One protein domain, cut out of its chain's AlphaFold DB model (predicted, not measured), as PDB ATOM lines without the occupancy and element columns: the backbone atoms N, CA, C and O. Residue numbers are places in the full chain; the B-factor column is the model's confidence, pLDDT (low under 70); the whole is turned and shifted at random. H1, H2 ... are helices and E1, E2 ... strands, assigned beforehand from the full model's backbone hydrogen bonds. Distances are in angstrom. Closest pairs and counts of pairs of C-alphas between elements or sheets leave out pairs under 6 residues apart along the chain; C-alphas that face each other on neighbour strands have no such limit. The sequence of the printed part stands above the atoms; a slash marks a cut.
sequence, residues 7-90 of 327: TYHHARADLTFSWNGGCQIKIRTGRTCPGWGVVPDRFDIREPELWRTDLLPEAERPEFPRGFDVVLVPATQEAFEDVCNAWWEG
ATOM      1  N   THR A   7      21.647  -0.238 -30.359       94.06
ATOM      2  CA  THR A   7      20.774   0.735 -29.701       94.06
ATOM      3  C   THR A   7      19.807  -0.010 -28.796       94.06
ATOM      4  O   THR A   7      19.226  -1.010 -29.201       94.06
ATOM      5  N   TYR A   8      19.625   0.484 -27.577       95.75
ATOM      6  CA  TYR A   8      18.748  -0.115 -26.580       95.75
ATOM      7  C   TYR A   8      18.008   0.981 -25.823       95.75
ATOM      8  O   TYR A   8      18.618   1.939 -25.348       95.75
ATOM      9  N   HIS A   9      16.689   0.846 -25.714       97.12
ATOM     10  CA  HIS A   9      15.869   1.727 -24.895       97.12
ATOM     11  C   HIS A   9      15.462   1.019 -23.601       97.12
ATOM     12  O   HIS A   9      14.663   0.086 -23.615       97.12
ATOM     13  N   HIS A  10      15.973   1.512 -22.477       95.56
ATOM     14  CA  HIS A  10      15.648   1.016 -21.148       95.56
ATOM     15  C   HIS A  10      14.350   1.659 -20.650       95.56
ATOM     16  O   HIS A  10      14.357   2.706 -19.993       95.56
ATOM     17  N   ALA A  11      13.218   1.019 -20.943       93.19
ATOM     18  CA  ALA A  11      11.880   1.562 -20.691       93.19
ATOM     19  C   ALA A  11      11.577   1.877 -19.212       93.19
ATOM     20  O   ALA A  11      10.695   2.683 -18.921       93.19
ATOM     21  N   ARG A  12      12.274   1.242 -18.259       91.31
ATOM     22  CA  ARG A  12      12.120   1.530 -16.819       91.31
ATOM     23  C   ARG A  12      12.855   2.800 -16.395       91.31
ATOM     24  O   ARG A  12      12.417   3.462 -15.470       91.31
ATOM     25  N   ALA A  13      13.920   3.170 -17.099       91.75
ATOM     26  CA  ALA A  13      14.750   4.333 -16.779       91.75
ATOM     27  C   ALA A  13      14.478   5.518 -17.718       91.75
ATOM     28  O   ALA A  13      14.990   6.611 -17.505       91.75
ATOM     29  N   ASP A  14      13.695   5.298 -18.780       94.56
ATOM     30  CA  ASP A  14      13.549   6.234 -19.896       94.56
ATOM     31  C   ASP A  14      14.927   6.701 -20.412       94.56
ATOM     32  O   ASP A  14      15.192   7.887 -20.596       94.56
ATOM     33  N   LEU A  15      15.842   5.742 -20.601       95.06
ATOM     34  CA  LEU A  15      17.189   5.963 -21.132       95.06
ATOM     35  C   LEU A  15      17.338   5.274 -22.482       95.06
ATOM     36  O   LEU A  15      16.821   4.181 -22.700       95.06
ATOM     37  N   THR A  16      18.071   5.901 -23.393       96.75
ATOM     38  CA  THR A  16      18.500   5.274 -24.643       96.75
ATOM     39  C   THR A  16      20.010   5.147 -24.648       96.75
ATOM     40  O   THR A  16      20.724   6.149 -24.595       96.75
ATOM     41  N   PHE A  17      20.480   3.915 -24.750       94.31
ATOM     42  CA  PHE A  17      21.878   3.568 -24.893       94.31
ATOM     43  C   PHE A  17      22.196   3.346 -26.363       94.31
ATOM     44  O   PHE A  17      21.409   2.754 -27.104       94.31
ATOM     45  N   SER A  18      23.356   3.824 -26.798       92.62
ATOM     46  CA  SER A  18      23.839   3.578 -28.152       92.62
ATOM     47  C   SER A  18      25.336   3.361 -28.171       92.62
ATOM     48  O   SER A  18      26.091   4.021 -27.452       92.62
ATOM     49  N   TRP A  19      25.764   2.432 -29.012       87.19
ATOM     50  CA  TRP A  19      27.157   2.052 -29.099       87.19
ATOM     51  C   TRP A  19      27.532   1.652 -30.521       87.19
ATOM     52  O   TRP A  19      26.779   0.990 -31.225       87.19
ATOM     53  N   ASN A  20      28.694   2.119 -30.961       79.25
ATOM     54  CA  ASN A  20      29.116   2.088 -32.359       79.25
ATOM     55  C   ASN A  20      30.440   1.340 -32.579       79.25
ATOM     56  O   ASN A  20      31.104   1.578 -33.588       79.25
ATOM     57  N   GLY A  21      30.881   0.530 -31.615       71.75
ATOM     58  CA  GLY A  21      32.222  -0.063 -31.632       71.75
ATOM     59  C   GLY A  21      33.249   0.660 -30.750       71.75
ATOM     60  O   GLY A  21      34.339   0.141 -30.544       71.75
ATOM     61  N   GLY A  22      32.947   1.867 -30.255       70.94
ATOM     62  CA  GLY A  22      33.900   2.699 -29.508       70.94
ATOM     63  C   GLY A  22      34.111   2.315 -28.037       70.94
ATOM     64  O   GLY A  22      33.546   1.366 -27.519       70.94
ATOM     65  N   CYS A  23      34.888   3.115 -27.312       72.44
ATOM     66  CA  CYS A  23      35.214   2.874 -25.899       72.44
ATOM     67  C   CYS A  23      34.112   3.269 -24.898       72.44
ATOM     68  O   CYS A  23      34.302   3.172 -23.686       72.44
ATOM     69  N   GLN A  24      33.000   3.799 -25.398       78.12
ATOM     70  CA  GLN A  24      31.964   4.449 -24.610       78.12
ATOM     71  C   GLN A  24      30.595   4.076 -25.140       78.12
ATOM     72  O   GLN A  24      30.337   4.239 -26.334       78.12
ATOM     73  N   ILE A  25      29.704   3.690 -24.237       84.75
ATOM     74  CA  ILE A  25      28.281   3.596 -24.530       84.75
ATOM     75  C   ILE A  25      27.689   4.974 -24.259       84.75
ATOM     76  O   ILE A  25      27.821   5.516 -23.162       84.75
ATOM     77  N   LYS A  26      27.086   5.581 -25.282       91.00
ATOM     78  CA  LYS A  26      26.436   6.889 -25.168       91.00
ATOM     79  C   LYS A  26      25.059   6.717 -24.549       91.00
ATOM     80  O   LYS A  26      24.324   5.814 -24.942       91.00
ATOM     81  N   ILE A  27      24.710   7.617 -23.641       92.94
ATOM     82  CA  ILE A  27      23.425   7.656 -22.953       92.94
ATOM     83  C   ILE A  27      22.689   8.919 -23.390       92.94
ATOM     84  O   ILE A  27      23.223  10.027 -23.347       92.94
ATOM     85  N   ARG A  28      21.432   8.760 -23.791       93.88
ATOM     86  CA  ARG A  28      20.500   9.864 -24.004       93.88
ATOM     87  C   ARG A  28      19.310   9.689 -23.074       93.88
ATOM     88  O   ARG A  28      18.651   8.653 -23.103       93.88
ATOM     89  N   THR A  29      19.023  10.717 -22.286       93.38
ATOM     90  CA  THR A  29      17.838  10.768 -21.428       93.38
ATOM     91  C   THR A  29      16.587  10.985 -22.272       93.38
ATOM     92  O   THR A  29      16.584  11.790 -23.208       93.38
ATOM     93  N   GLY A  30      15.522  10.261 -21.954       92.88
ATOM     94  CA  GLY A  30      14.185  10.531 -22.455       92.88
ATOM     95  C   GLY A  30      13.542  11.721 -21.745       92.88
ATOM     96  O   GLY A  30      14.177  12.436 -20.969       92.88
ATOM     97  N   ARG A  31      12.266  11.970 -22.042       92.56
ATOM     98  CA  ARG A  31      11.555  13.178 -21.584       92.56
ATOM     99  C   ARG A  31      11.243  13.165 -20.086       92.56
ATOM    100  O   ARG A  31      11.020  14.223 -19.506       92.56
ATOM    101  N   THR A  32      11.154  11.980 -19.489       93.06
ATOM    102  CA  THR A  32      10.773  11.779 -18.083       93.06
ATOM    103  C   THR A  32      11.972  11.497 -17.184       93.06
ATOM    104  O   THR A  32      11.815  11.422 -15.970       93.06
ATOM    105  N   CYS A  33      13.162  11.374 -17.774       91.88
ATOM    106  CA  CYS A  33      14.431  11.218 -17.084       91.88
ATOM    107  C   CYS A  33      15.142  12.582 -16.992       91.88
ATOM    108  O   CYS A  33      15.170  13.324 -17.979       91.88
ATOM    109  N   PRO A  34      15.719  12.954 -15.837       86.50
ATOM    110  CA  PRO A  34      16.397  14.235 -15.702       86.50
ATOM    111  C   PRO A  34      17.677  14.320 -16.541       86.50
ATOM    112  O   PRO A  34      18.610  13.538 -16.365       86.50
ATOM    113  N   GLY A  35      17.733  15.319 -17.425       76.94
ATOM    114  CA  GLY A  35      18.945  15.699 -18.157       76.94
ATOM    115  C   GLY A  35      19.921  16.549 -17.323       76.94
ATOM    116  O   GLY A  35      19.765  16.704 -16.117       76.94
ATOM    117  N   TRP A  36      20.912  17.166 -17.981       71.75
ATOM    118  CA  TRP A  36      21.809  18.201 -17.414       71.75
ATOM    119  C   TRP A  36      22.762  17.752 -16.294       71.75
ATOM    120  O   TRP A  36      22.762  18.311 -15.200       71.75
ATOM    121  N   GLY A  37      23.617  16.766 -16.570       70.69
ATOM    122  CA  GLY A  37      24.666  16.349 -15.627       70.69
ATOM    123  C   GLY A  37      24.159  15.521 -14.442       70.69
ATOM    124  O   GLY A  37      24.955  15.161 -13.582       70.69
ATOM    125  N   VAL A  38      22.860  15.200 -14.411       82.75
ATOM    126  CA  VAL A  38      22.268  14.234 -13.475       82.75
ATOM    127  C   VAL A  38      22.632  12.810 -13.874       82.75
ATOM    128  O   VAL A  38      23.243  12.078 -13.101       82.75
ATOM    129  N   VAL A  39      22.271  12.430 -15.099       87.19
ATOM    130  CA  VAL A  39      22.723  11.196 -15.740       87.19
ATOM    131  C   VAL A  39      23.913  11.558 -16.631       87.19
ATOM    132  O   VAL A  39      23.822  12.547 -17.372       87.19
ATOM    133  N   PRO A  40      25.030  10.817 -16.569       85.94
ATOM    134  CA  PRO A  40      26.147  11.066 -17.467       85.94
ATOM    135  C   PRO A  40      25.717  10.832 -18.921       85.94
ATOM    136  O   PRO A  40      24.852  10.012 -19.212       85.94
ATOM    137  N   ASP A  41      26.331  11.546 -19.865       87.38
ATOM    138  CA  ASP A  41      26.025  11.419 -21.300       87.38
ATOM    139  C   ASP A  41      26.599  10.134 -21.920       87.38
ATOM    140  O   ASP A  41      26.394   9.833 -23.101       87.38
ATOM    141  N   ARG A  42      27.381   9.395 -21.136       86.88
ATOM    142  CA  ARG A  42      28.054   8.159 -21.508       86.88
ATOM    143  C   ARG A  42      28.622   7.473 -20.279       86.88
ATOM    144  O   ARG A  42      28.891   8.125 -19.275       86.88
ATOM    145  N   PHE A  43      28.937   6.201 -20.427       80.81
ATOM    146  CA  PHE A  43      29.880   5.536 -19.543       80.81
ATOM    147  C   PHE A  43      30.960   4.851 -20.361       80.81
ATOM    148  O   PHE A  43      30.769   4.497 -21.531       80.81
ATOM    149  N   ASP A  44      32.123   4.725 -19.740       75.31
ATOM    150  CA  ASP A  44      33.239   4.009 -20.322       75.31
ATOM    151  C   ASP A  44      33.043   2.509 -20.113       75.31
ATOM    152  O   ASP A  44      32.806   2.046 -19.003       75.31
ATOM    153  N   ILE A  45      33.213   1.753 -21.190       68.31
ATOM    154  CA  ILE A  45      33.369   0.287 -21.179       68.31
ATOM    155  C   ILE A  45      34.841  -0.081 -21.403       68.31
ATOM    156  O   ILE A  45      35.188  -1.104 -21.987       68.31
ATOM    157  N   ARG A  46      35.723   0.850 -21.040       60.50
ATOM    158  CA  ARG A  46      37.156   0.787 -21.286       60.50
ATOM    159  C   ARG A  46      37.788  -0.318 -20.436       60.50
ATOM    160  O   ARG A  46      37.670  -0.290 -19.219       60.50
ATOM    161  N   GLU A  47      38.591  -1.168 -21.077       54.22
ATOM    162  CA  GLU A  47      39.600  -2.023 -20.428       54.22
ATOM    163  C   GLU A  47      41.025  -1.764 -20.985       54.22
ATOM    164  O   GLU A  47      41.736  -2.711 -21.330       54.22
ATOM    165  N   PRO A  48      41.496  -0.509 -21.134       45.59
ATOM    166  CA  PRO A  48      42.712  -0.218 -21.894       45.59
ATOM    167  C   PRO A  48      43.955  -0.742 -21.163       45.59
ATOM    168  O   PRO A  48      44.951  -1.092 -21.784       45.59
ATOM    169  N   GLU A  49      43.885  -0.808 -19.831       46.56
ATOM    170  CA  GLU A  49      44.988  -1.215 -18.961       46.56
ATOM    171  C   GLU A  49      45.123  -2.741 -18.857       46.56
ATOM    172  O   GLU A  49      46.112  -3.239 -18.324       46.56
ATOM    173  N   LEU A  50      44.135  -3.493 -19.358       48.44
ATOM    174  CA  LEU A  50      44.009  -4.938 -19.138       48.44
ATOM    175  C   LEU A  50      44.362  -5.769 -20.376       48.44
ATOM    176  O   LEU A  50      44.234  -6.999 -20.335       48.44
ATOM    177  N   TRP A  51      44.791  -5.131 -21.472       51.38
ATOM    178  CA  TRP A  51      45.175  -5.801 -22.716       51.38
ATOM    179  C   TRP A  51      46.672  -5.630 -23.011       51.38
ATOM    180  O   TRP A  51      47.185  -4.541 -23.251       51.38
ATOM    181  N   ARG A  52      47.377  -6.762 -23.059       49.53
ATOM    182  CA  ARG A  52      48.692  -6.926 -23.687       49.53
ATOM    183  C   ARG A  52      48.522  -7.614 -25.044       49.53
ATOM    184  O   ARG A  52      48.450  -8.839 -25.101       49.53
ATOM    185  N   THR A  53      48.388  -6.849 -26.132       52.53
ATOM    186  CA  THR A  53      48.237  -7.393 -27.505       52.53
ATOM    187  C   THR A  53      49.391  -8.317 -27.893       52.53
ATOM    188  O   THR A  53      49.219  -9.247 -28.672       52.53
ATOM    189  N   ASP A  54      50.557  -8.131 -27.282       52.81
ATOM    190  CA  ASP A  54      51.726  -8.996 -27.412       52.81
ATOM    191  C   ASP A  54      51.550 -10.406 -26.821       52.81
ATOM    192  O   ASP A  54      52.314 -11.299 -27.181       52.81
ATOM    193  N   LEU A  55      50.551 -10.637 -25.963       50.44
ATOM    194  CA  LEU A  55      50.218 -11.971 -25.446       50.44
ATOM    195  C   LEU A  55      49.225 -12.736 -26.332       50.44
ATOM    196  O   LEU A  55      49.042 -13.932 -26.127       50.44
ATOM    197  N   LEU A  56      48.620 -12.083 -27.329       54.47
ATOM    198  CA  LEU A  56      47.754 -12.758 -28.295       54.47
ATOM    199  C   LEU A  56      48.565 -13.552 -29.324       54.47
ATOM    200  O   LEU A  56      49.658 -13.103 -29.714       54.47
ATOM    201  N   PRO A  57      48.010 -14.667 -29.840       58.81
ATOM    202  CA  PRO A  57      48.461 -15.257 -31.092       58.81
ATOM    203  C   PRO A  57      48.515 -14.189 -32.186       58.81
ATOM    204  O   PRO A  57      47.623 -13.354 -32.296       58.81
ATOM    205  N   GLU A  58      49.561 -14.205 -33.010       61.75
ATOM    206  CA  GLU A  58      49.818 -13.143 -33.993       61.75
ATOM    207  C   GLU A  58      48.657 -12.932 -34.980       61.75
ATOM    208  O   GLU A  58      48.368 -11.799 -35.347       61.75
ATOM    209  N   ALA A  59      47.932 -14.002 -35.316       63.78
ATOM    210  CA  ALA A  59      46.753 -13.967 -36.182       63.78
ATOM    211  C   ALA A  59      45.525 -13.269 -35.562       63.78
ATOM    212  O   ALA A  59      44.595 -12.922 -36.284       63.78
ATOM    213  N   GLU A  60      45.507 -13.082 -34.242       56.28
ATOM    214  CA  GLU A  60      44.403 -12.474 -33.487       56.28
ATOM    215  C   GLU A  60      44.732 -11.046 -33.031       56.28
ATOM    216  O   GLU A  60      43.892 -10.360 -32.447       56.28
ATOM    217  N   ARG A  61      45.957 -10.573 -33.292       62.12
ATOM    218  CA  ARG A  61      46.366  -9.211 -32.950       62.12
ATOM    219  C   ARG A  61      45.668  -8.215 -33.879       62.12
ATOM    220  O   ARG A  61      45.691  -8.411 -35.095       62.12
ATOM    221  N   PRO A  62      45.094  -7.121 -33.352       51.91
ATOM    222  CA  PRO A  62      44.576  -6.061 -34.204       51.91
ATOM    223  C   PRO A  62      45.716  -5.466 -35.045       51.91
ATOM    224  O   PRO A  62      46.782  -5.149 -34.519       51.91
ATOM    225  N   GLU A  63      45.481  -5.297 -36.352       47.03
ATOM    226  CA  GLU A  63      46.456  -4.756 -37.321       47.03
ATOM    227  C   GLU A  63      46.980  -3.367 -36.911       47.03
ATOM    228  O   GLU A  63      48.124  -3.006 -37.187       47.03
ATOM    229  N   PHE A  64      46.158  -2.605 -36.187       48.91
ATOM    230  CA  PHE A  64      46.512  -1.303 -35.640       48.91
ATOM    231  C   PHE A  64      46.227  -1.290 -34.140       48.91
ATOM    232  O   PHE A  64      45.098  -0.959 -33.773       48.91
ATOM    233  N   PRO A  65      47.215  -1.610 -33.281       49.72
ATOM    234  CA  PRO A  65      47.057  -1.470 -31.847       49.72
ATOM    235  C   PRO A  65      46.889   0.016 -31.528       49.72
ATOM    236  O   PRO A  65      47.859   0.780 -31.528       49.72
ATOM    237  N   ARG A  66      45.656   0.474 -31.321       45.53
ATOM    238  CA  ARG A  66      45.431   1.817 -30.787       45.53
ATOM    239  C   ARG A  66      45.541   1.653 -29.279       45.53
ATOM    240  O   ARG A  66      45.045   0.676 -28.733       45.53
ATOM    241  N   GLY A  67      46.120   2.612 -28.561       41.56
ATOM    242  CA  GLY A  67      46.114   2.617 -27.082       41.56
ATOM    243  C   GLY A  67      44.708   2.697 -26.444       41.56
ATOM    244  O   GLY A  67      44.571   3.121 -25.304       41.56
ATOM    245  N   PHE A  68      43.672   2.350 -27.208       41.41
ATOM    246  CA  PHE A  68      42.242   2.440 -26.977       41.41
ATOM    247  C   PHE A  68      41.519   1.133 -27.352       41.41
ATOM    248  O   PHE A  68      40.290   1.132 -27.404       41.41
ATOM    249  N   ASP A  69      42.237   0.049 -27.658       42.41
ATOM    250  CA  ASP A  69      41.605  -1.207 -28.062       42.41
ATOM    251  C   ASP A  69      40.872  -1.841 -26.872       42.41
ATOM    252  O   ASP A  69      41.436  -2.078 -25.804       42.41
ATOM    253  N   VAL A  70      39.570  -2.046 -27.059       48.25
ATOM    254  CA  VAL A  70      38.637  -2.575 -26.063       48.25
ATOM    255  C   VAL A  70      38.536  -4.084 -26.253       48.25
ATOM    256  O   VAL A  70      38.227  -4.531 -27.359       48.25
ATOM    257  N   VAL A  71      38.762  -4.880 -25.204       48.62
ATOM    258  CA  VAL A  71      38.385  -6.300 -25.247       48.62
ATOM    259  C   VAL A  71      36.868  -6.393 -25.103       48.62
ATOM    260  O   VAL A  71      36.315  -5.964 -24.099       48.62
ATOM    261  N   LEU A  72      36.241  -6.943 -26.147       53.31
ATOM    262  CA  LEU A  72      34.890  -7.515 -26.198       53.31
ATOM    263  C   LEU A  72      33.808  -6.693 -25.509       53.31
ATOM    264  O   LEU A  72      33.159  -7.087 -24.547       53.31
ATOM    265  N   VAL A  73      33.515  -5.569 -26.133       55.47
ATOM    266  CA  VAL A  73      32.177  -5.021 -26.020       55.47
ATOM    267  C   VAL A  73      31.167  -6.044 -26.569       55.47
ATOM    268  O   VAL A  73      31.531  -6.812 -27.464       55.47
ATOM    269  N   PRO A  74      29.920  -6.079 -26.076       62.00
ATOM    270  CA  PRO A  74      28.852  -6.927 -26.569       62.00
ATOM    271  C   PRO A  74      28.885  -7.229 -28.068       62.00
ATOM    272  O   PRO A  74      28.625  -6.376 -28.909       62.00
ATOM    273  N   ALA A  75      29.198  -8.483 -28.398       64.62
ATOM    274  CA  ALA A  75      29.194  -8.982 -29.773       64.62
ATOM    275  C   ALA A  75      27.767  -9.171 -30.323       64.62
ATOM    276  O   ALA A  75      27.579  -9.412 -31.515       64.62
ATOM    277  N   THR A  76      26.763  -9.083 -29.448       79.44
ATOM    278  CA  THR A  76      25.345  -9.246 -29.755       79.44
ATOM    279  C   THR A  76      24.539  -8.118 -29.120       79.44
ATOM    280  O   THR A  76      24.950  -7.520 -28.125       79.44
ATOM    281  N   GLN A  77      23.355  -7.858 -29.676       86.69
ATOM    282  CA  GLN A  77      22.390  -6.925 -29.094       86.69
ATOM    283  C   GLN A  77      21.992  -7.347 -27.670       86.69
ATOM    284  O   GLN A  77      21.916  -6.501 -26.792       86.69
ATOM    285  N   GLU A  78      21.805  -8.642 -27.415       86.12
ATOM    286  CA  GLU A  78      21.460  -9.168 -26.085       86.12
ATOM    287  C   GLU A  78      22.529  -8.830 -25.038       86.12
ATOM    288  O   GLU A  78      22.228  -8.225 -24.013       86.12
ATOM    289  N   ALA A  79      23.803  -9.089 -25.345       79.31
ATOM    290  CA  ALA A  79      24.891  -8.714 -24.452       79.31
ATOM    291  C   ALA A  79      24.975  -7.182 -24.270       79.31
ATOM    292  O   ALA A  79      25.432  -6.701 -23.233       79.31
ATOM    293  N   PHE A  80      24.568  -6.398 -25.280       85.50
ATOM    294  CA  PHE A  80      24.538  -4.938 -25.190       85.50
ATOM    295  C   PHE A  80      23.481  -4.464 -24.203       85.50
ATOM    296  O   PHE A  80      23.775  -3.634 -23.343       85.50
ATOM    297  N   GLU A  81      22.287  -5.039 -24.283       90.75
ATOM    298  CA  GLU A  81      21.201  -4.782 -23.341       90.75
ATOM    299  C   GLU A  81      21.612  -5.157 -21.915       90.75
ATOM    300  O   GLU A  81      21.423  -4.352 -21.002       90.75
ATOM    301  N   ASP A  82      22.273  -6.301 -21.728       85.56
ATOM    302  CA  ASP A  82      22.758  -6.751 -20.420       85.56
ATOM    303  C   ASP A  82      23.797  -5.812 -19.807       85.56
ATOM    304  O   ASP A  82      23.709  -5.493 -18.618       85.56
ATOM    305  N   VAL A  83      24.754  -5.316 -20.598       84.06
ATOM    306  CA  VAL A  83      25.733  -4.317 -20.134       84.06
ATOM    307  C   VAL A  83      25.034  -3.019 -19.732       84.06
ATOM    308  O   VAL A  83      25.361  -2.435 -18.699       84.06
ATOM    309  N   CYS A  84      24.057  -2.557 -20.512       88.88
ATOM    310  CA  CYS A  84      23.299  -1.351 -20.187       88.88
ATOM    311  C   CYS A  84      22.434  -1.517 -18.929       88.88
ATOM    312  O   CYS A  84      22.377  -0.597 -18.112       88.88
ATOM    313  N   ASN A  85      21.799  -2.678 -18.752       89.75
ATOM    314  CA  ASN A  85      21.029  -3.016 -17.554       89.75
ATOM    315  C   ASN A  85      21.941  -3.093 -16.326       89.75
ATOM    316  O   ASN A  85      21.654  -2.465 -15.311       89.75
ATOM    317  N   ALA A  86      23.074  -3.796 -16.432       84.94
ATOM    318  CA  ALA A  86      24.050  -3.899 -15.353       84.94
ATOM    319  C   ALA A  86      24.567  -2.520 -14.938       84.94
ATOM    320  O   ALA A  86      24.599  -2.215 -13.749       84.94
ATOM    321  N   TRP A  87      24.886  -1.658 -15.907       86.25
ATOM    322  CA  TRP A  87      25.286  -0.284 -15.625       86.25
ATOM    323  C   TRP A  87      24.199   0.476 -14.871       86.25
ATOM    324  O   TRP A  87      24.481   1.065 -13.832       86.25
ATOM    325  N   TRP A  88      22.960   0.442 -15.371       88.62
ATOM    326  CA  TRP A  88      21.839   1.152 -14.761       88.62
ATOM    327  C   TRP A  88      21.566   0.680 -13.332       88.62
ATOM    328  O   TRP A  88      21.337   1.501 -12.452       88.62
ATOM    329  N   GLU A  89      21.648  -0.621 -13.078       83.19
ATOM    330  CA  GLU A  89      21.445  -1.232 -11.760       83.19
ATOM    331  C   GLU A  89      22.644  -1.038 -10.815       83.19
ATOM    332  O   GLU A  89      22.622  -1.520  -9.681       83.19
ATOM    333  N   GLY A  90      23.705  -0.369 -11.279       76.50
ATOM    334  CA  GLY A  90      24.954  -0.237 -10.541       76.50
ATOM    335  C   GLY A  90      25.602  -1.592 -10.263       76.50
ATOM    336  O   GLY A  90      26.296  -1.736  -9.263       76.50
TER     337      GLY A  90
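What this domain is: This is residues 7 to 90 of the 327 residues of an uncharacterized protein of Streptomyces griseocarneus (UniProt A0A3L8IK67). With little regular structure, the domain is a small, strongly twisted four-strand sheet with helix H1 over one face, and a long loop, residues 45 to 76, running out and back; residues 55 to 60 stick out. The 84 printed residues, 30 in named elements, hold E1 E2 E3 E4 H1 in chain order, mixed in class; the sheet, in that order, is an antiparallel meander, each strand beside the one before. It is loose, radius of gyration of the C-alphas 15.1 A, spanning 49 by 25 by 20 A.

Where its parts are: E1 is residues 7 to 10, from C-alpha 7 at (20.774, 0.735, -29.701); E2 is 15 to 19, E3 24 to 29, 15.8 A long, E4 42 to 44. H1, residues 77 to 88, 16.5 A long, ends at C-alpha 88, (21.839, 1.152, -14.761).

How they stand to each other: Within hydrogen-bond range are N 16 and O 28 of hairpin E2 and E3, 2.8 A, N 8 and O 17 of hairpin E1 and E2, 2.9 A, and N 25 and O 43 of hairpin E3 and E4, 3.0 A. H1 is on the sheet, height 8.8 A, over E1 and E2, slantwise to E2 at 52 degrees on the local plane; the closest C-alphas of E1 and H1 are Tyr 8 and Glu 81, 6.2 A. In H1 every O i to N i+4 pair is within range.

The domain as a whole: The printed part has no cut. Links E3 to E4 and E4 to H1 are long. Residues 45 to 75 have pLDDT under 70.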